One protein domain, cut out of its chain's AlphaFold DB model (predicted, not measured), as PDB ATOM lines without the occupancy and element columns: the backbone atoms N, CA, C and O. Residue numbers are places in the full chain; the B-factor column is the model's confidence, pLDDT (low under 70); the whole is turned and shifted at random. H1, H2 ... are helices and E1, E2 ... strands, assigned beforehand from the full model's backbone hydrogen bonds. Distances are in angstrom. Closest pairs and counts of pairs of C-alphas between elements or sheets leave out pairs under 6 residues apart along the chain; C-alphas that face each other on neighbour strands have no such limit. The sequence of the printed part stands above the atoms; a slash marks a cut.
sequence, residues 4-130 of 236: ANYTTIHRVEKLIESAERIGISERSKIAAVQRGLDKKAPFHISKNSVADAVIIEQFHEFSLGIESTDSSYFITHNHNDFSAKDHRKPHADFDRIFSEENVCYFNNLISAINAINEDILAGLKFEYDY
ATOM      1  N   ALA A   4      33.974  54.658 -13.642       57.41
ATOM      2  CA  ALA A   4      34.057  53.208 -13.490       57.41
ATOM      3  C   ALA A   4      33.080  52.471 -14.425       57.41
ATOM      4  O   ALA A   4      33.444  51.466 -15.039       57.41
ATOM      5  N   ASN A   5      31.863  52.997 -14.608       63.47
ATOM      6  CA  ASN A   5      30.881  52.403 -15.515       63.47
ATOM      7  C   ASN A   5      31.318  52.555 -16.974       63.47
ATOM      8  O   ASN A   5      31.189  51.600 -17.734       63.47
ATOM      9  N   TYR A   6      31.887  53.701 -17.361       72.75
ATOM     10  CA  TYR A   6      32.437  53.890 -18.710       72.75
ATOM     11  C   TYR A   6      33.589  52.930 -19.004       72.75
ATOM     12  O   TYR A   6      33.629  52.312 -20.065       72.75
ATOM     13  N   THR A   7      34.493  52.750 -18.043       71.12
ATOM     14  CA  THR A   7      35.628  51.830 -18.186       71.12
ATOM     15  C   THR A   7      35.159  50.383 -18.336       71.12
ATOM     16  O   THR A   7      35.671  49.648 -19.184       71.12
ATOM     17  N   THR A   8      34.160  49.971 -17.553       73.62
ATOM     18  CA  THR A   8      33.569  48.629 -17.638       73.62
ATOM     19  C   THR A   8      32.836  48.415 -18.960       73.62
ATOM     20  O   THR A   8      33.057  47.396 -19.611       73.62
ATOM     21  N   ILE A   9      32.024  49.381 -19.403       78.31
ATOM     22  CA  ILE A   9      31.318  49.313 -20.693       78.31
ATOM     23  C   ILE A   9      32.323  49.185 -21.840       78.31
ATOM     24  O   ILE A   9      32.204  48.268 -22.645       78.31
ATOM     25  N   HIS A  10      33.372  50.008 -21.848       82.44
ATOM     26  CA  HIS A  10      34.411  49.967 -22.881       82.44
ATOM     27  C   HIS A  10      35.148  48.621 -22.937       82.44
ATOM     28  O   HIS A  10      35.508  48.135 -24.010       82.44
ATOM     29  N   ARG A  11      35.378  47.982 -21.780       83.50
ATOM     30  CA  ARG A  11      35.955  46.627 -21.720       83.50
ATOM     31  C   ARG A  11      35.022  45.592 -22.348       83.50
ATOM     32  O   ARG A  11      35.496  44.738 -23.094       83.50
ATOM     33  N   VAL A  12      33.720  45.679 -22.073       83.50
ATOM     34  CA  VAL A  12      32.707  44.786 -22.657       83.50
ATOM     35  C   VAL A  12      32.589  45.003 -24.167       83.50
ATOM     36  O   VAL A  12      32.571  44.029 -24.913       83.50
ATOM     37  N   GLU A  13      32.569  46.250 -24.635       88.06
ATOM     38  CA  GLU A  13      32.520  46.574 -26.067       88.06
ATOM     39  C   GLU A  13      33.726  45.997 -26.808       88.06
ATOM     40  O   GLU A  13      33.551  45.258 -27.774       88.06
ATOM     41  N   LYS A  14      34.942  46.221 -26.294       90.69
ATOM     42  CA  LYS A  14      36.161  45.630 -26.863       90.69
ATOM     43  C   LYS A  14      36.118  44.107 -26.906       90.69
ATOM     44  O   LYS A  14      36.555  43.518 -27.891       90.69
ATOM     45  N   LEU A  15      35.604  43.467 -25.853       87.62
ATOM     46  CA  LEU A  15      35.449  42.014 -25.819       87.62
ATOM     47  C   LEU A  15      34.519  41.544 -26.947       87.62
ATOM     48  O   LEU A  15      34.886  40.648 -27.705       87.62
ATOM     49  N   ILE A  16      33.357  42.186 -27.104       87.19
ATOM     50  CA  ILE A  16      32.381  41.869 -28.157       87.19
ATOM     51  C   ILE A  16      32.956  42.136 -29.557       87.19
ATOM     52  O   ILE A  16      32.712  41.366 -30.484       87.19
ATOM     53  N   GLU A  17      33.722  43.212 -29.734       91.62
ATOM     54  CA  GLU A  17      34.377  43.547 -31.003       91.62
ATOM     55  C   GLU A  17      35.480  42.557 -31.384       91.62
ATOM     56  O   GLU A  17      35.664  42.285 -32.568       91.62
ATOM     57  N   SER A  18      36.188  42.010 -30.393       93.06
ATOM     58  CA  SER A  18      37.247  41.017 -30.603       93.06
ATOM     59  C   SER A  18      36.728  39.605 -30.890       93.06
ATOM     60  O   SER A  18      37.489  38.765 -31.368       93.06
ATOM     61  N   ALA A  19      35.455  39.334 -30.596       91.38
ATOM     62  CA  ALA A  19      34.860  38.019 -30.771       91.38
ATOM     63  C   ALA A  19      34.604  37.701 -32.252       91.38
ATOM     64  O   ALA A  19      34.159  38.551 -33.031       91.38
ATOM     65  N   GLU A  20      34.821  36.443 -32.631       90.88
ATOM     66  CA  GLU A  20      34.425  35.952 -33.947       90.88
ATOM     67  C   GLU A  20      32.896  35.960 -34.073       90.88
ATOM     68  O   GLU A  20      32.168  35.419 -33.237       90.88
ATOM     69  N   ARG A  21      32.388  36.598 -35.131       89.75
ATOM     70  CA  ARG A  21      30.948  36.732 -35.367       89.75
ATOM     71  C   ARG A  21      30.457  35.614 -36.273       89.75
ATOM     72  O   ARG A  21      30.632  35.673 -37.488       89.75
ATOM     73  N   ILE A  22      29.769  34.643 -35.684       90.38
ATOM     74  CA  ILE A  22      29.105  33.576 -36.434       90.38
ATOM     75  C   ILE A  22      27.787  34.120 -36.997       90.38
ATOM     76  O   ILE A  22      26.891  34.530 -36.257       90.38
ATOM     77  N   GLY A  23      27.677  34.153 -38.325       90.50
ATOM     78  CA  GLY A  23      26.468  34.599 -39.014       90.50
ATOM     79  C   GLY A  23      25.301  33.630 -38.818       90.50
ATOM     80  O   GLY A  23      25.484  32.417 -38.822       90.50
ATOM     81  N   ILE A  24      24.087  34.168 -38.692       93.88
ATOM     82  CA  ILE A  24      22.869  33.355 -38.603       93.88
ATOM     83  C   ILE A  24      22.522  32.802 -39.990       93.88
ATOM     84  O   ILE A  24      22.210  33.566 -40.908       93.88
ATOM     85  N   SER A  25      22.504  31.479 -40.121       94.94
ATOM     86  CA  SER A  25      22.136  30.784 -41.350       94.94
ATOM     87  C   SER A  25      20.619  30.722 -41.566       94.94
ATOM     88  O   SER A  25      19.814  30.810 -40.632       94.94
ATOM     89  N   GLU A  26      20.203  30.510 -42.819       96.19
ATOM     90  CA  GLU A  26      18.794  30.245 -43.144       96.19
ATOM     91  C   GLU A  26      18.287  28.947 -42.503       96.19
ATOM     92  O   GLU A  26      17.141  28.882 -42.059       96.19
ATOM     93  N   ARG A  27      19.149  27.929 -42.377       95.06
ATOM     94  CA  ARG A  27      18.815  26.674 -41.694       95.06
ATOM     95  C   ARG A  27      18.433  26.938 -40.239       95.06
ATOM     96  O   ARG A  27      17.394  26.451 -39.796       95.06
ATOM     97  N   SER A  28      19.236  27.721 -39.525       95.12
ATOM     98  CA  SER A  28      19.010  28.058 -38.117       95.12
ATOM     99  C   SER A  28      17.722  28.857 -37.927       95.12
ATOM    100  O   SER A  28      16.947  28.570 -37.017       95.12
ATOM    101  N   LYS A  29      17.416  29.791 -38.840       96.12
ATOM    102  CA  LYS A  29      16.132  30.516 -38.840       96.12
ATOM    103  C   LYS A  29      14.942  29.573 -39.023       96.12
ATOM    104  O   LYS A  29      13.978  29.658 -38.264       96.12
ATOM    105  N   ILE A  30      15.006  28.660 -39.996       96.81
ATOM    106  CA  ILE A  30      13.936  27.683 -40.253       96.81
ATOM    107  C   ILE A  30      13.750  26.755 -39.044       96.81
ATOM    108  O   ILE A  30      12.623  26.530 -38.606       96.81
ATOM    109  N   ALA A  31      14.845  26.253 -38.468       95.62
ATOM    110  CA  ALA A  31      14.802  25.387 -37.294       95.62
ATOM    111  C   ALA A  31      14.222  26.102 -36.060       95.62
ATOM    112  O   ALA A  31      13.414  25.520 -35.333       95.62
ATOM    113  N   ALA A  32      14.547  27.383 -35.863       95.38
ATOM    114  CA  ALA A  32      13.981  28.197 -34.792       95.38
ATOM    115  C   ALA A  32      12.461  28.386 -34.945       95.38
ATOM    116  O   ALA A  32      11.719  28.266 -33.969       95.38
ATOM    117  N   VAL A  33      11.974  28.612 -36.174       94.56
ATOM    118  CA  VAL A  33      10.528  28.655 -36.457       94.56
ATOM    119  C   VAL A  33       9.881  27.305 -36.150       94.56
ATOM    120  O   VAL A  33       8.831  27.271 -35.510       94.56
ATOM    121  N   GLN A  34      10.520  26.194 -36.536       95.25
ATOM    122  CA  GLN A  34      10.003  24.858 -36.244       95.25
ATOM    123  C   GLN A  34       9.886  24.602 -34.734       95.25
ATOM    124  O   GLN A  34       8.875  24.063 -34.295       95.25
ATOM    125  N   ARG A  35      10.851  25.054 -33.918       93.88
ATOM    126  CA  ARG A  35      10.729  24.999 -32.446       93.88
ATOM    127  C   ARG A  35       9.498  25.739 -31.940       93.88
ATOM    128  O   ARG A  35       8.810  25.228 -31.060       93.88
ATOM    129  N   GLY A  36       9.217  26.914 -32.501       92.94
ATOM    130  CA  GLY A  36       8.032  27.702 -32.162       92.94
ATOM    131  C   GLY A  36       6.733  26.982 -32.507       92.94
ATOM    132  O   GLY A  36       5.821  26.935 -31.681       92.94
ATOM    133  N   LEU A  37       6.667  26.364 -33.690       93.12
ATOM    134  CA  LEU A  37       5.524  25.548 -34.114       93.12
ATOM    135  C   LEU A  37       5.324  24.326 -33.205       93.12
ATOM    136  O   LEU A  37       4.196  24.041 -32.801       93.12
ATOM    137  N   ASP A  38       6.416  23.660 -32.832       94.00
ATOM    138  CA  ASP A  38       6.414  22.487 -31.952       94.00
ATOM    139  C   ASP A  38       6.225  22.846 -30.466       94.00
ATOM    140  O   ASP A  38       6.084  21.950 -29.634       94.00
ATOM    141  N   LYS A  39       6.239  24.143 -30.118       91.94
ATOM    142  CA  LYS A  39       6.242  24.666 -28.738       91.94
ATOM    143  C   LYS A  39       7.374  24.104 -27.867       91.94
ATOM    144  O   LYS A  39       7.210  23.941 -26.658       91.94
ATOM    145  N   LYS A  40       8.521  23.820 -28.482       93.25
ATOM    146  CA  LYS A  40       9.739  23.376 -27.794       93.25
ATOM    147  C   LYS A  40      10.507  24.559 -27.234       93.25
ATOM    148  O   LYS A  40      10.392  25.670 -27.757       93.25
ATOM    149  N   ALA A  41      11.343  24.311 -26.231       91.88
ATOM    150  CA  ALA A  41      12.244  25.320 -25.696       91.88
ATOM    151  C   ALA A  41      13.018  26.035 -26.818       91.88
ATOM    152  O   ALA A  41      13.503  25.366 -27.742       91.88
ATOM    153  N   PRO A  42      13.099  27.380 -26.784       92.00
ATOM    154  CA  PRO A  42      12.716  28.269 -25.673       92.00
ATOM    155  C   PRO A  42      11.236  28.738 -25.651       92.00
ATOM    156  O   PRO A  42      10.873  29.613 -24.873       92.00
ATOM    157  N   PHE A  43      10.346  28.185 -26.481       91.50
ATOM    158  CA  PHE A  43       8.933  28.601 -26.564       91.50
ATOM    159  C   PHE A  43       7.986  27.906 -25.569       91.50
ATOM    160  O   PHE A  43       6.778  28.160 -25.586       91.50
ATOM    161  N   HIS A  44       8.498  27.047 -24.684       83.81
ATOM    162  CA  HIS A  44       7.713  26.352 -23.652       83.81
ATOM    163  C   HIS A  44       7.104  27.310 -22.614       83.81
ATOM    164  O   HIS A  44       6.113  26.958 -21.977       83.81
ATOM    165  N   ILE A  45       7.639  28.533 -22.480       77.69
ATOM    166  CA  ILE A  45       7.194  29.558 -21.516       77.69
ATOM    167  C   ILE A  45       6.686  30.808 -22.255       77.69
ATOM    168  O   ILE A  45       7.190  31.902 -22.057       77.69
ATOM    169  N   SER A  46       5.711  30.641 -23.157       56.75
ATOM    170  CA  SER A  46       4.799  31.668 -23.728       56.75
ATOM    171  C   SER A  46       5.340  33.084 -24.054       56.75
ATOM    172  O   SER A  46       4.552  34.031 -24.118       56.75
ATOM    173  N   LYS A  47       6.645  33.266 -24.267       65.56
ATOM    174  CA  LYS A  47       7.301  34.540 -24.591       65.56
ATOM    175  C   LYS A  47       7.851  34.508 -26.014       65.56
ATOM    176  O   LYS A  47       8.030  33.453 -26.619       65.56
ATOM    177  N   ASN A  48       8.083  35.699 -26.565       72.62
ATOM    178  CA  ASN A  48       8.692  35.906 -27.878       72.62
ATOM    179  C   ASN A  48      10.197  35.561 -27.844       72.62
ATOM    180  O   ASN A  48      11.040  36.451 -27.914       72.62
ATOM    181  N   SER A  49      10.523  34.273 -27.723       86.75
ATOM    182  CA  SER A  49      11.898  33.760 -27.600       86.75
ATOM    183  C   SER A  49      12.506  33.373 -28.957       86.75
ATOM    184  O   SER A  49      13.322  32.461 -29.053       86.75
ATOM    185  N   VAL A  50      12.113  34.063 -30.037       91.44
ATOM    186  CA  VAL A  50      12.620  33.790 -31.396       91.44
ATOM    187  C   VAL A  50      14.128  34.014 -31.485       91.44
ATOM    188  O   VAL A  50      14.821  33.190 -32.071       91.44
ATOM    189  N   ALA A  51      14.646  35.091 -30.890       90.69
ATOM    190  CA  ALA A  51      16.084  35.366 -30.882       90.69
ATOM    191  C   ALA A  51      16.861  34.237 -30.187       90.69
ATOM    192  O   ALA A  51      17.787  33.679 -30.766       90.69
ATOM    193  N   ASP A  52      16.404  33.836 -29.003       92.69
ATOM    194  CA  ASP A  52      16.967  32.737 -28.218       92.69
ATOM    195  C   ASP A  52      16.931  31.406 -28.990       92.69
ATOM    196  O   ASP A  52      17.916  30.667 -29.010       92.69
ATOM    197  N   ALA A  53      15.834  31.132 -29.707       95.00
ATOM    198  CA  ALA A  53      15.695  29.943 -30.545       95.00
ATOM    199  C   ALA A  53      16.672  29.951 -31.732       95.00
ATOM    200  O   ALA A  53      17.235  28.914 -32.081       95.00
ATOM    201  N   VAL A  54      16.892  31.117 -32.342       95.75
ATOM    202  CA  VAL A  54      17.864  31.281 -33.428       95.75
ATOM    203  C   VAL A  54      19.292  31.101 -32.915       95.75
ATOM    204  O   VAL A  54      20.081  30.433 -33.579       95.75
ATOM    205  N   ILE A  55      19.619  31.641 -31.738       95.62
ATOM    206  CA  ILE A  55      20.954  31.526 -31.134       95.62
ATOM    207  C   ILE A  55      21.310  30.056 -30.879       95.62
ATOM    208  O   ILE A  55      22.389  29.616 -31.271       95.62
ATOM    209  N   ILE A  56      20.413  29.276 -30.268       96.50
ATOM    210  CA  ILE A  56      20.705  27.872 -29.942       96.50
ATOM    211  C   ILE A  56      20.742  26.962 -31.173       96.50
ATOM    212  O   ILE A  56      21.564  26.051 -31.234       96.50
ATOM    213  N   GLU A  57      19.908  27.216 -32.185       97.00
ATOM    214  CA  GLU A  57      19.994  26.472 -33.448       97.00
ATOM    215  C   GLU A  57      21.257  26.834 -34.233       97.00
ATOM    216  O   GLU A  57      21.887  25.946 -34.805       97.00
ATOM    217  N   GLN A  58      21.685  28.102 -34.194       97.12
ATOM    218  CA  GLN A  58      22.955  28.507 -34.791       97.12
ATOM    219  C   GLN A  58      24.153  27.902 -34.060       97.12
ATOM    220  O   GLN A  58      25.109  27.483 -34.711       97.12
ATOM    221  N   PHE A  59      24.095  27.814 -32.729       96.56
ATOM    222  CA  PHE A  59      25.101  27.113 -31.938       96.56
ATOM    223  C   PHE A  59      25.171  25.630 -32.312       96.56
ATOM    224  O   PHE A  59      26.256  25.112 -32.538       96.56
ATOM    225  N   HIS A  60      24.026  24.961 -32.438       95.81
ATOM    226  CA  HIS A  60      23.989  23.558 -32.836       95.81
ATOM    227  C   HIS A  60      24.520  23.337 -34.259       95.81
ATOM    228  O   HIS A  60      25.207  22.360 -34.527       95.81
ATOM    229  N   GLU A  61      24.229  24.230 -35.204       94.88
ATOM    230  CA  GLU A  61      24.849  24.141 -36.526       94.88
ATOM    231  C   GLU A  61      26.365  24.349 -36.468       94.88
ATOM    232  O   GLU A  61      27.098  23.610 -37.123       94.88
ATOM    233  N   PHE A  62      26.826  25.314 -35.672       94.50
ATOM    234  CA  PHE A  62      28.248  25.541 -35.441       94.50
ATOM    235  C   PHE A  62      28.926  24.306 -34.829       94.50
ATOM    236  O   PHE A  62      29.964  23.882 -35.330       94.50
ATOM    237  N   SER A  63      28.313  23.673 -33.824       94.06
ATOM    238  CA  SER A  63      28.867  22.491 -33.153       94.06
ATOM    239  C   SER A  63      28.939  21.256 -34.054       94.06
ATOM    240  O   SER A  63      29.706  20.350 -33.773       94.06
ATOM    241  N   LEU A  64      28.179  21.204 -35.151       91.94
ATOM    242  CA  LEU A  64      28.307  20.143 -36.160       91.94
ATOM    243  C   LEU A  64      29.483  20.369 -37.126       91.94
ATOM    244  O   LEU A  64      29.834  19.461 -37.876       91.94
ATOM    245  N   GLY A  65      30.028  21.588 -37.174       89.06
ATOM    246  CA  GLY A  65      31.111  21.977 -38.077       89.06
ATOM    247  C   GLY A  65      32.506  21.942 -37.454       89.06
ATOM    248  O   GLY A  65      33.476  22.130 -38.184       89.06
ATOM    249  N   ILE A  66      32.614  21.731 -36.139       89.06
ATOM    250  CA  ILE A  66      33.903  21.655 -35.436       89.06
ATOM    251  C   ILE A  66      34.542  20.270 -35.592       89.06
ATOM    252  O   ILE A  66      33.859  19.272 -35.834       89.06
ATOM    253  N   GLU A  67      35.865  20.196 -35.443       86.31
ATOM    254  CA  GLU A  67      36.574  18.917 -35.426       86.31
ATOM    255  C   GLU A  67      36.257  18.134 -34.144       86.31
ATOM    256  O   GLU A  67      36.011  18.712 -33.087       86.31
ATOM    257  N   SER A  68      36.311  16.799 -34.196       79.81
ATOM    258  CA  SER A  68      35.995  15.945 -33.037       79.81
ATOM    259  C   SER A  68      36.962  16.106 -31.856       79.81
ATOM    260  O   SER A  68      36.706  15.590 -30.773       79.81
ATOM    261  N   THR A  69      38.112  16.745 -32.076       85.62
ATOM    262  CA  THR A  69      39.094  17.071 -31.034       85.62
ATOM    263  C   THR A  69      38.773  18.372 -30.308       85.62
ATOM    264  O   THR A  69      39.285  18.585 -29.210       85.62
ATOM    265  N   ASP A  70      37.935  19.222 -30.900       91.06
ATOM    266  CA  ASP A  70      37.540  20.500 -30.327       91.06
ATOM    267  C   ASP A  70      36.272  20.349 -29.491       91.06
ATOM    268  O   ASP A  70      35.451  19.453 -29.694       91.06
ATOM    269  N   SER A  71      36.107  21.253 -28.527       92.44
ATOM    270  CA  SER A  71      34.907  21.341 -27.697       92.44
ATOM    271  C   SER A  71      34.189  22.661 -27.935       92.44
ATOM    272  O   SER A  71      34.817  23.718 -28.015       92.44
ATOM    273  N   SER A  72      32.862  22.610 -28.007       94.06
ATOM    274  CA  SER A  72      32.000  23.787 -28.097       94.06
ATOM    275  C   SER A  72      31.202  23.971 -26.815       94.06
ATOM    276  O   SER A  72      30.762  23.017 -26.179       94.06
ATOM    277  N   TYR A  73      31.015  25.229 -26.431       95.31
ATOM    278  CA  TYR A  73      30.436  25.597 -25.148       95.31
ATOM    279  C   TYR A  73      29.279  26.566 -25.366       95.31
ATOM    280  O   TYR A  73      29.480  27.686 -25.835       95.31
ATOM    281  N   PHE A  74      28.069  26.152 -24.999       96.31
ATOM    282  CA  PHE A  74      26.919  27.044 -24.916       96.31
ATOM    283  C   PHE A  74      26.800  27.596 -23.500       96.31
ATOM    284  O   PHE A  74      26.624  26.838 -22.545       96.31
ATOM    285  N   ILE A  75      26.882  28.918 -23.360       95.44
ATOM    286  CA  ILE A  75      26.907  29.593 -22.062       95.44
ATOM    287  C   ILE A  75      25.751  30.590 -22.005       95.44
ATOM    288  O   ILE A  75      25.660  31.484 -22.844       95.44
ATOM    289  N   THR A  76      24.869  30.466 -21.012       92.88
ATOM    290  CA  THR A  76      23.721  31.374 -20.853       92.88
ATOM    291  C   THR A  76      23.333  31.569 -19.395       92.88
ATOM    292  O   THR A  76      23.352  30.630 -18.614       92.88
ATOM    293  N   HIS A  77      22.909  32.776 -19.021       88.44
ATOM    294  CA  HIS A  77      22.271  33.022 -17.722       88.44
ATOM    295  C   HIS A  77      20.738  32.863 -17.763       88.44
ATOM    296  O   HIS A  77      20.088  32.853 -16.711       88.44
ATOM    297  N   ASN A  78      20.140  32.719 -18.957       89.06
ATOM    298  CA  ASN A  78      18.696  32.551 -19.131       89.06
ATOM    299  C   ASN A  78      18.271  31.104 -18.824       89.06
ATOM    300  O   ASN A  78      17.982  30.298 -19.706       89.06
ATOM    301  N   HIS A  79      18.239  30.770 -17.537       87.06
ATOM    302  CA  HIS A  79      17.894  29.427 -17.080       87.06
ATOM    303  C   HIS A  79      16.437  29.042 -17.360       87.06
ATOM    304  O   HIS A  79      16.157  27.866 -17.567       87.06
ATOM    305  N   ASN A  80      15.520  30.011 -17.408       86.56
ATOM    306  CA  ASN A  80      14.104  29.742 -17.671       86.56
ATOM    307  C   ASN A  80      13.907  29.099 -19.048       86.56
ATOM    308  O   ASN A  80      13.182  28.112 -19.181       86.56
ATOM    309  N   ASP A  81      14.591  29.642 -20.054       87.50
ATOM    310  CA  ASP A  81      14.386  29.235 -21.439       87.50
ATOM    311  C   ASP A  81      15.300  28.067 -21.843       87.50
ATOM    312  O   ASP A  81      14.941  27.264 -22.704       87.50
ATOM    313  N   PHE A  82      16.474  27.942 -21.212       92.62
ATOM    314  CA  PHE A  82      17.503  26.993 -21.644       92.62
ATOM    315  C   PHE A  82      17.778  25.829 -20.693       92.62
ATOM    316  O   PHE A  82      18.386  24.845 -21.117       92.62
ATOM    317  N   SER A  83      17.348  25.898 -19.430       93.06
ATOM    318  CA  SER A  83      17.682  24.876 -18.431       93.06
ATOM    319  C   SER A  83      16.542  23.911 -18.115       93.06
ATOM    320  O   SER A  83      15.360  24.221 -18.247       93.06
ATOM    321  N   ALA A  84      16.913  22.728 -17.625       92.75
ATOM    322  CA  ALA A  84      16.004  21.830 -16.923       92.75
ATOM    323  C   ALA A  84      15.738  22.317 -15.482       92.75
ATOM    324  O   ALA A  84      16.239  23.351 -15.049       92.75
ATOM    325  N   LYS A  85      14.985  21.529 -14.695       88.69
ATOM    326  CA  LYS A  85      14.748  21.802 -13.260       88.69
ATOM    327  C   LYS A  85      16.044  21.959 -12.457       88.69
ATOM    328  O   LYS A  85      16.101  22.774 -11.546       88.69
ATOM    329  N   ASP A  86      17.062  21.161 -12.777       90.00
ATOM    330  CA  ASP A  86      18.428  21.438 -12.335       90.00
ATOM    331  C   ASP A  86      19.032  22.427 -13.330       90.00
ATOM    332  O   ASP A  86      19.346  22.041 -14.456       90.00
ATOM    333  N   HIS A  87      19.192  23.688 -12.919       88.31
ATOM    334  CA  HIS A  87      19.659  24.764 -13.797       88.31
ATOM    335  C   HIS A  87      21.060  24.528 -14.378       88.31
ATOM    336  O   HIS A  87      21.485  25.255 -15.270       88.31
ATOM    337  N   ARG A  88      21.805  23.541 -13.867       88.69
ATOM    338  CA  ARG A  88      23.116  23.141 -14.397       88.69
ATOM    339  C   ARG A  88      23.010  22.235 -15.622       88.69
ATOM    340  O   ARG A  88      24.019  21.976 -16.263       88.69
ATOM    341  N   LYS A  89      21.815  21.727 -15.928       92.94
ATOM    342  CA  LYS A  89      21.554  20.850 -17.069       92.94
ATOM    343  C   LYS A  89      20.712  21.577 -18.119       92.94
ATOM    344  O   LYS A  89      19.812  22.336 -17.741       92.94
ATOM    345  N   PRO A  90      20.955  21.325 -19.414       95.94
ATOM    346  CA  PRO A  90      20.124  21.881 -20.471       95.94
ATOM    347  C   PRO A  90      18.696  21.326 -20.386       95.94
ATOM    348  O   PRO A  90      18.457  20.246 -19.842       95.94
ATOM    349  N   HIS A  91      17.731  22.077 -20.917       95.81
ATOM    350  CA  HIS A  91      16.356  21.609 -21.072       95.81
ATOM    351  C   HIS A  91      16.297  20.391 -22.013       95.81
ATOM    352  O   HIS A  91      17.014  20.350 -23.010       95.81
ATOM    353  N   ALA A  92      15.401  19.434 -21.744       95.88
ATOM    354  CA  ALA A  92      15.313  18.166 -22.489       95.88
ATOM    355  C   ALA A  92      15.031  18.345 -23.999       95.88
ATOM    356  O   ALA A  92      15.462  17.561 -24.837       95.88
ATOM    357  N   ASP A  93      14.368  19.437 -24.390       96.00
ATOM    358  CA  ASP A  93      14.166  19.792 -25.809       96.00
ATOM    359  C   ASP A  93      15.470  20.114 -26.570       96.00
ATOM    360  O   ASP A  93      15.451  20.328 -27.792       96.00
ATOM    361  N   PHE A  94      16.598  20.183 -25.864       96.19
ATOM    362  CA  PHE A  94      17.934  20.346 -26.420       96.19
ATOM    363  C   PHE A  94      18.781  19.068 -26.335       96.19
ATOM    364  O   PHE A  94      19.954  19.126 -26.686       96.19
ATOM    365  N   ASP A  95      18.216  17.911 -25.967       94.44
ATOM    366  CA  ASP A  95      18.955  16.636 -25.875       94.44
ATOM    367  C   ASP A  95      19.690  16.286 -27.181       94.44
ATOM    368  O   ASP A  95      20.796  15.760 -27.158       94.44
ATOM    369  N   ARG A  96      19.106  16.635 -28.337       93.56
ATOM    370  CA  ARG A  96      19.743  16.471 -29.657       93.56
ATOM    371  C   ARG A  96      20.994  17.335 -29.839       93.56
ATOM    372  O   ARG A  96      21.855  16.978 -30.625       93.56
ATOM    373  N   ILE A  97      21.029  18.504 -29.208       95.12
ATOM    374  CA  ILE A  97      22.117  19.475 -29.359       95.12
ATOM    375  C   ILE A  97      23.285  19.079 -28.462       95.12
ATOM    376  O   ILE A  97      24.425  19.086 -28.901       95.12
ATOM    377  N   PHE A  98      22.986  18.693 -27.223       95.06
ATOM    378  CA  PHE A  98      23.978  18.324 -26.213       95.06
ATOM    379  C   PHE A  98      24.175  16.803 -26.131       95.06
ATOM    380  O   PHE A  98      24.333  16.249 -25.044       95.06
ATOM    381  N   SER A  99      24.098  16.111 -27.274       89.12
ATOM    382  CA  SER A  99      24.229  14.650 -27.338       89.12
ATOM    383  C   SER A  99      25.677  14.167 -27.371       89.12
ATOM    384  O   SER A  99      25.934  13.008 -27.055       89.12
ATOM    385  N   GLU A 100      26.605  15.022 -27.798       89.00
ATOM    386  CA  GLU A 100      28.028  14.701 -27.917       89.00
ATOM    387  C   GLU A 100      28.800  15.219 -26.696       89.00
ATOM    388  O   GLU A 100      28.504  16.294 -26.178       89.00
ATOM    389  N   GLU A 101      29.799  14.460 -26.229       87.56
ATOM    390  CA  GLU A 101      30.559  14.790 -25.008       87.56
ATOM    391  C   GLU A 101      31.366  16.094 -25.128       87.56
ATOM    392  O   GLU A 101      31.664  16.728 -24.118       87.56
ATOM    393  N   ASN A 102      31.698  16.509 -26.350       91.44
ATOM    394  CA  ASN A 102      32.421  17.743 -26.650       91.44
ATOM    395  C   ASN A 102      31.489  18.951 -26.896       91.44
ATOM    396  O   ASN A 102      31.972  20.028 -27.248       91.44
ATOM    397  N   VAL A 103      30.169  18.804 -26.716       95.19
ATOM    398  CA  VAL A 103      29.190  19.899 -26.822       95.19
ATOM    399  C   VAL A 103      28.582  20.162 -25.448       95.19
ATOM    400  O   VAL A 103      27.668  19.478 -24.988       95.19
ATOM    401  N   CYS A 104      29.094  21.187 -24.777       95.19
ATOM    402  CA  CYS A 104      28.834  21.432 -23.365       95.19
ATOM    403  C   CYS A 104      27.838  22.573 -23.134       95.19
ATOM    404  O   CYS A 104      27.852  23.593 -23.825       95.19
ATOM    405  N   TYR A 105      27.019  22.433 -22.092       96.50
ATOM    406  CA  TYR A 105      26.105  23.466 -21.606       96.50
ATOM    407  C   TYR A 105      26.575  24.013 -20.256       96.50
ATOM    408  O   TYR A 105      26.829  23.244 -19.329       96.50
ATOM    409  N   PHE A 106      26.600  25.337 -20.114       95.94
ATOM    410  CA  PHE A 106      26.871  26.010 -18.850       95.94
ATOM    411  C   PHE A 106      25.878  27.145 -18.599       95.94
ATOM    412  O   PHE A 106      25.583  27.957 -19.473       95.94
ATOM    413  N   ASN A 107      25.400  27.248 -17.359       91.94
ATOM    414  CA  ASN A 107      24.474  28.307 -16.948       91.94
ATOM    415  C   ASN A 107      25.173  29.571 -16.398       91.94
ATOM    416  O   ASN A 107      24.532  30.493 -15.886       91.94
ATOM    417  N   ASN A 108      26.507  29.572 -16.407       88.69
ATOM    418  CA  ASN A 108      27.341  30.681 -15.979       88.69
ATOM    419  C   ASN A 108      28.745  30.558 -16.589       88.69
ATOM    420  O   ASN A 108      29.233  29.454 -16.841       88.69
ATOM    421  N   LEU A 109      29.397  31.702 -16.792       88.00
ATOM    422  CA  LEU A 109      30.712  31.776 -17.425       88.00
ATOM    423  C   LEU A 109      31.830  31.150 -16.575       88.00
ATOM    424  O   LEU A 109      32.723  30.513 -17.120       88.00
ATOM    425  N   ILE A 110      31.766  31.284 -15.245       85.94
ATOM    426  CA  ILE A 110      32.806  30.789 -14.325       85.94
ATOM    427  C   ILE A 110      32.955  29.270 -14.447       85.94
ATOM    428  O   ILE A 110      34.064  28.762 -14.588       85.94
ATOM    429  N   SER A 111      31.842  28.537 -14.437       87.44
ATOM    430  CA  SER A 111      31.849  27.081 -14.599       87.44
ATOM    431  C   SER A 111      32.384  26.651 -15.964       87.44
ATOM    432  O   SER A 111      33.104  25.660 -16.027       87.44
ATOM    433  N   ALA A 112      32.081  27.400 -17.029       90.75
ATOM    434  CA  ALA A 112      32.607  27.112 -18.361       90.75
ATOM    435  C   ALA A 112      34.128  27.312 -18.427       90.75
ATOM    436  O   ALA A 112      34.838  26.449 -18.933       90.75
ATOM    437  N   ILE A 113      34.642  28.412 -17.865       89.88
ATOM    438  CA  ILE A 113      36.087  28.678 -17.834       89.88
ATOM    439  C   ILE A 113      36.812  27.617 -17.003       89.88
ATOM    440  O   ILE A 113      37.810  27.080 -17.468       89.88
ATOM    441  N   ASN A 114      36.289  27.255 -15.827       87.94
ATOM    442  CA  ASN A 114      36.889  26.209 -14.993       87.94
ATOM    443  C   ASN A 114      36.926  24.842 -15.690       87.94
ATOM    444  O   ASN A 114      37.850  24.071 -15.460       87.94
ATOM    445  N   ALA A 115      35.941  24.538 -16.542       88.06
ATOM    446  CA  ALA A 115      35.945  23.311 -17.332       88.06
ATOM    447  C   ALA A 115      37.038  23.309 -18.416       88.06
ATOM    448  O   ALA A 115      37.537  22.243 -18.767       88.06
ATOM    449  N   ILE A 116      37.420  24.484 -18.926       88.50
ATOM    450  CA  ILE A 116      38.507  24.639 -19.902       88.50
ATOM    451  C   ILE A 116      39.866  24.611 -19.194       88.50
ATOM    452  O   ILE A 116      40.780  23.912 -19.630       88.50
ATOM    453  N   ASN A 117      40.016  25.392 -18.123       86.00
ATOM    454  CA  ASN A 117      41.230  25.464 -17.321       86.00
ATOM    455  C   ASN A 117      40.931  26.091 -15.947       86.00
ATOM    456  O   ASN A 117      40.648  27.287 -15.839       86.00
ATOM    457  N   GLU A 118      41.036  25.278 -14.898       79.56
ATOM    458  CA  GLU A 118      40.761  25.657 -13.506       79.56
ATOM    459  C   GLU A 118      41.737  26.721 -12.960       79.56
ATOM    460  O   GLU A 118      41.360  27.542 -12.121       79.56
ATOM    461  N   ASP A 119      42.960  26.792 -13.493       77.50
ATOM    462  CA  ASP A 119      44.011  27.686 -12.995       77.50
ATOM    463  C   ASP A 119      43.897  29.125 -13.533       77.50
ATOM    464  O   ASP A 119      44.422  30.061 -12.922       77.50
ATOM    465  N   ILE A 120      43.183  29.341 -14.648       79.25
ATOM    466  CA  ILE A 120      43.042  30.676 -15.266       79.25
ATOM    467  C   ILE A 120      42.360  31.656 -14.306       79.25
ATOM    468  O   ILE A 120      42.793  32.800 -14.154       79.25
ATOM    469  N   LEU A 121      41.293  31.216 -13.638       72.00
ATOM    470  CA  LEU A 121      40.522  32.084 -12.749       72.00
ATOM    471  C   LEU A 121      41.193  32.293 -11.392       72.00
ATOM    472  O   LEU A 121      40.970  33.333 -10.771       72.00
ATOM    473  N   ALA A 122      42.026  31.351 -10.942       69.69
ATOM    474  CA  ALA A 122      42.774  31.493  -9.698       69.69
ATOM    475  C   ALA A 122      43.756  32.679  -9.764       69.69
ATOM    476  O   ALA A 122      43.821  33.466  -8.819       69.69
ATOM    477  N   GLY A 123      44.452  32.853 -10.894       61.53
ATOM    478  CA  GLY A 123      45.335  34.004 -11.123       61.53
ATOM    479  C   GLY A 123      44.579  35.326 -11.296       61.53
ATOM    480  O   GLY A 123      44.962  36.339 -10.715       61.53
ATOM    481  N   LEU A 124      43.461  35.314 -12.034       63.78
ATOM    482  CA  LEU A 124      42.684  36.524 -12.338       63.78
ATOM    483  C   LEU A 124      41.908  37.082 -11.138       63.78
ATOM    484  O   LEU A 124      41.817  38.300 -10.998       63.78
ATOM    485  N   LYS A 125      41.368  36.229 -10.255       57.94
ATOM    486  CA  LYS A 125      40.708  36.696  -9.021       57.94
ATOM    487  C   LYS A 125      41.653  37.524  -8.160       57.94
ATOM    488  O   LYS A 125      41.250  38.554  -7.644       57.94
ATOM    489  N   PHE A 126      42.918  37.123  -8.060       53.59
ATOM    490  CA  PHE A 126      43.906  37.873  -7.291       53.59
ATOM    491  C   PHE A 126      44.203  39.259  -7.892       53.59
ATOM    492  O   PHE A 126      44.360  40.223  -7.148       53.59
ATOM    493  N   GLU A 127      44.243  39.381  -9.223       51.94
ATOM    494  CA  GLU A 127      44.517  40.655  -9.907       51.94
ATOM    495  C   GLU A 127      43.309  41.607  -9.968       51.94
ATOM    496  O   GLU A 127      43.505  42.823  -9.984       51.94
ATOM    497  N   TYR A 128      42.074  41.086  -9.996       53.19
ATOM    498  CA  TYR A 128      40.862  41.890 -10.217       53.19
ATOM    499  C   TYR A 128      39.920  42.026  -9.006       53.19
ATOM    500  O   TYR A 128      39.168  42.996  -8.988       53.19
ATOM    501  N   ASP A 129      39.968  41.155  -7.981       49.62
ATOM    502  CA  ASP A 129      39.175  41.343  -6.742       49.62
ATOM    503  C   ASP A 129      39.730  42.473  -5.849       49.62
ATOM    504  O   ASP A 129      39.090  42.858  -4.872       49.62
ATOM    505  N   TYR A 130      40.885  43.071  -6.180       48.81
ATOM    506  CA  TYR A 130      41.388  44.277  -5.504       48.81
ATOM    507  C   TYR A 130      40.737  45.567  -6.039       48.81
ATOM    508  O   TYR A 130      41.380  46.607  -6.179       48.81
TER     509      TYR A 130
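What this domain is: This is residues 4 to 130 of the 236 residues of the protein "PIN_12 domain-containing protein" of Shewanella morhuae (UniProt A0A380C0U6). Residues 4 to 21, with H1, stick out as an arm from a small body in which the two-stranded sheet E1 E2 sits between H3 and H5, with H2 packed on H3. Residues 123 to 130, with most of H6, make a second arm. The 127 printed residues run H1 H2 H3 E1 H4 E2 H5 H6, mostly helix, with a parallel sheet. The whole is only just compact, close to loose, with a radius of gyration of the C-alphas of 16.4 A and spans of 49 by 34 by 30 A.

How they stand to each other: Start at H1, residues 4 to 18, which touches no helix. H2, residues 26 to 38, touches H3, residues 50 to 63, closest at the C-alphas of Ala 32 and Ala 53, 4.9 A, opposite ways at a steep tilt of 55 degrees. E1, residues 72 to 75, H4, residues 79 to 82, and E2, residues 103 to 106, form a strand-helix-strand unit, two parallel neighbour strands with a helix between, its crossover right-handed. Look there for N 74 and O 104, 2.8 A apart. The closest C-alphas of H3 and E1, Ser 63 and Ser 72, are 6.1 A apart. H5, residues 109 to 116, and H6, residues 118 to 128, touch as a helical hairpin, closest at the C-alphas of Asn 114 and Leu 121, 7.3 A. Every O i to N i+4 pair is within hydrogen-bond range in H1, H2, H3 and H5, 5 of 7 in H6; H4 is too short for one, and its one O i to N i+3 pair is out of range.

Where its parts are: Find C-alpha 4 at (34.057, 53.208, -13.490); H1 runs 21.3 A from there. H2 spans 18.4 A, H3 19.9 A and H6 16.6 A, ending at C-alpha 128, (40.862, 41.890, -10.217).

The domain as a whole: The printed part has no cut. The links H2 to H3 and H4 to E2 are long. Confidence is under 70 at residues 4 to 5, 46 to 47 and 122 to 130.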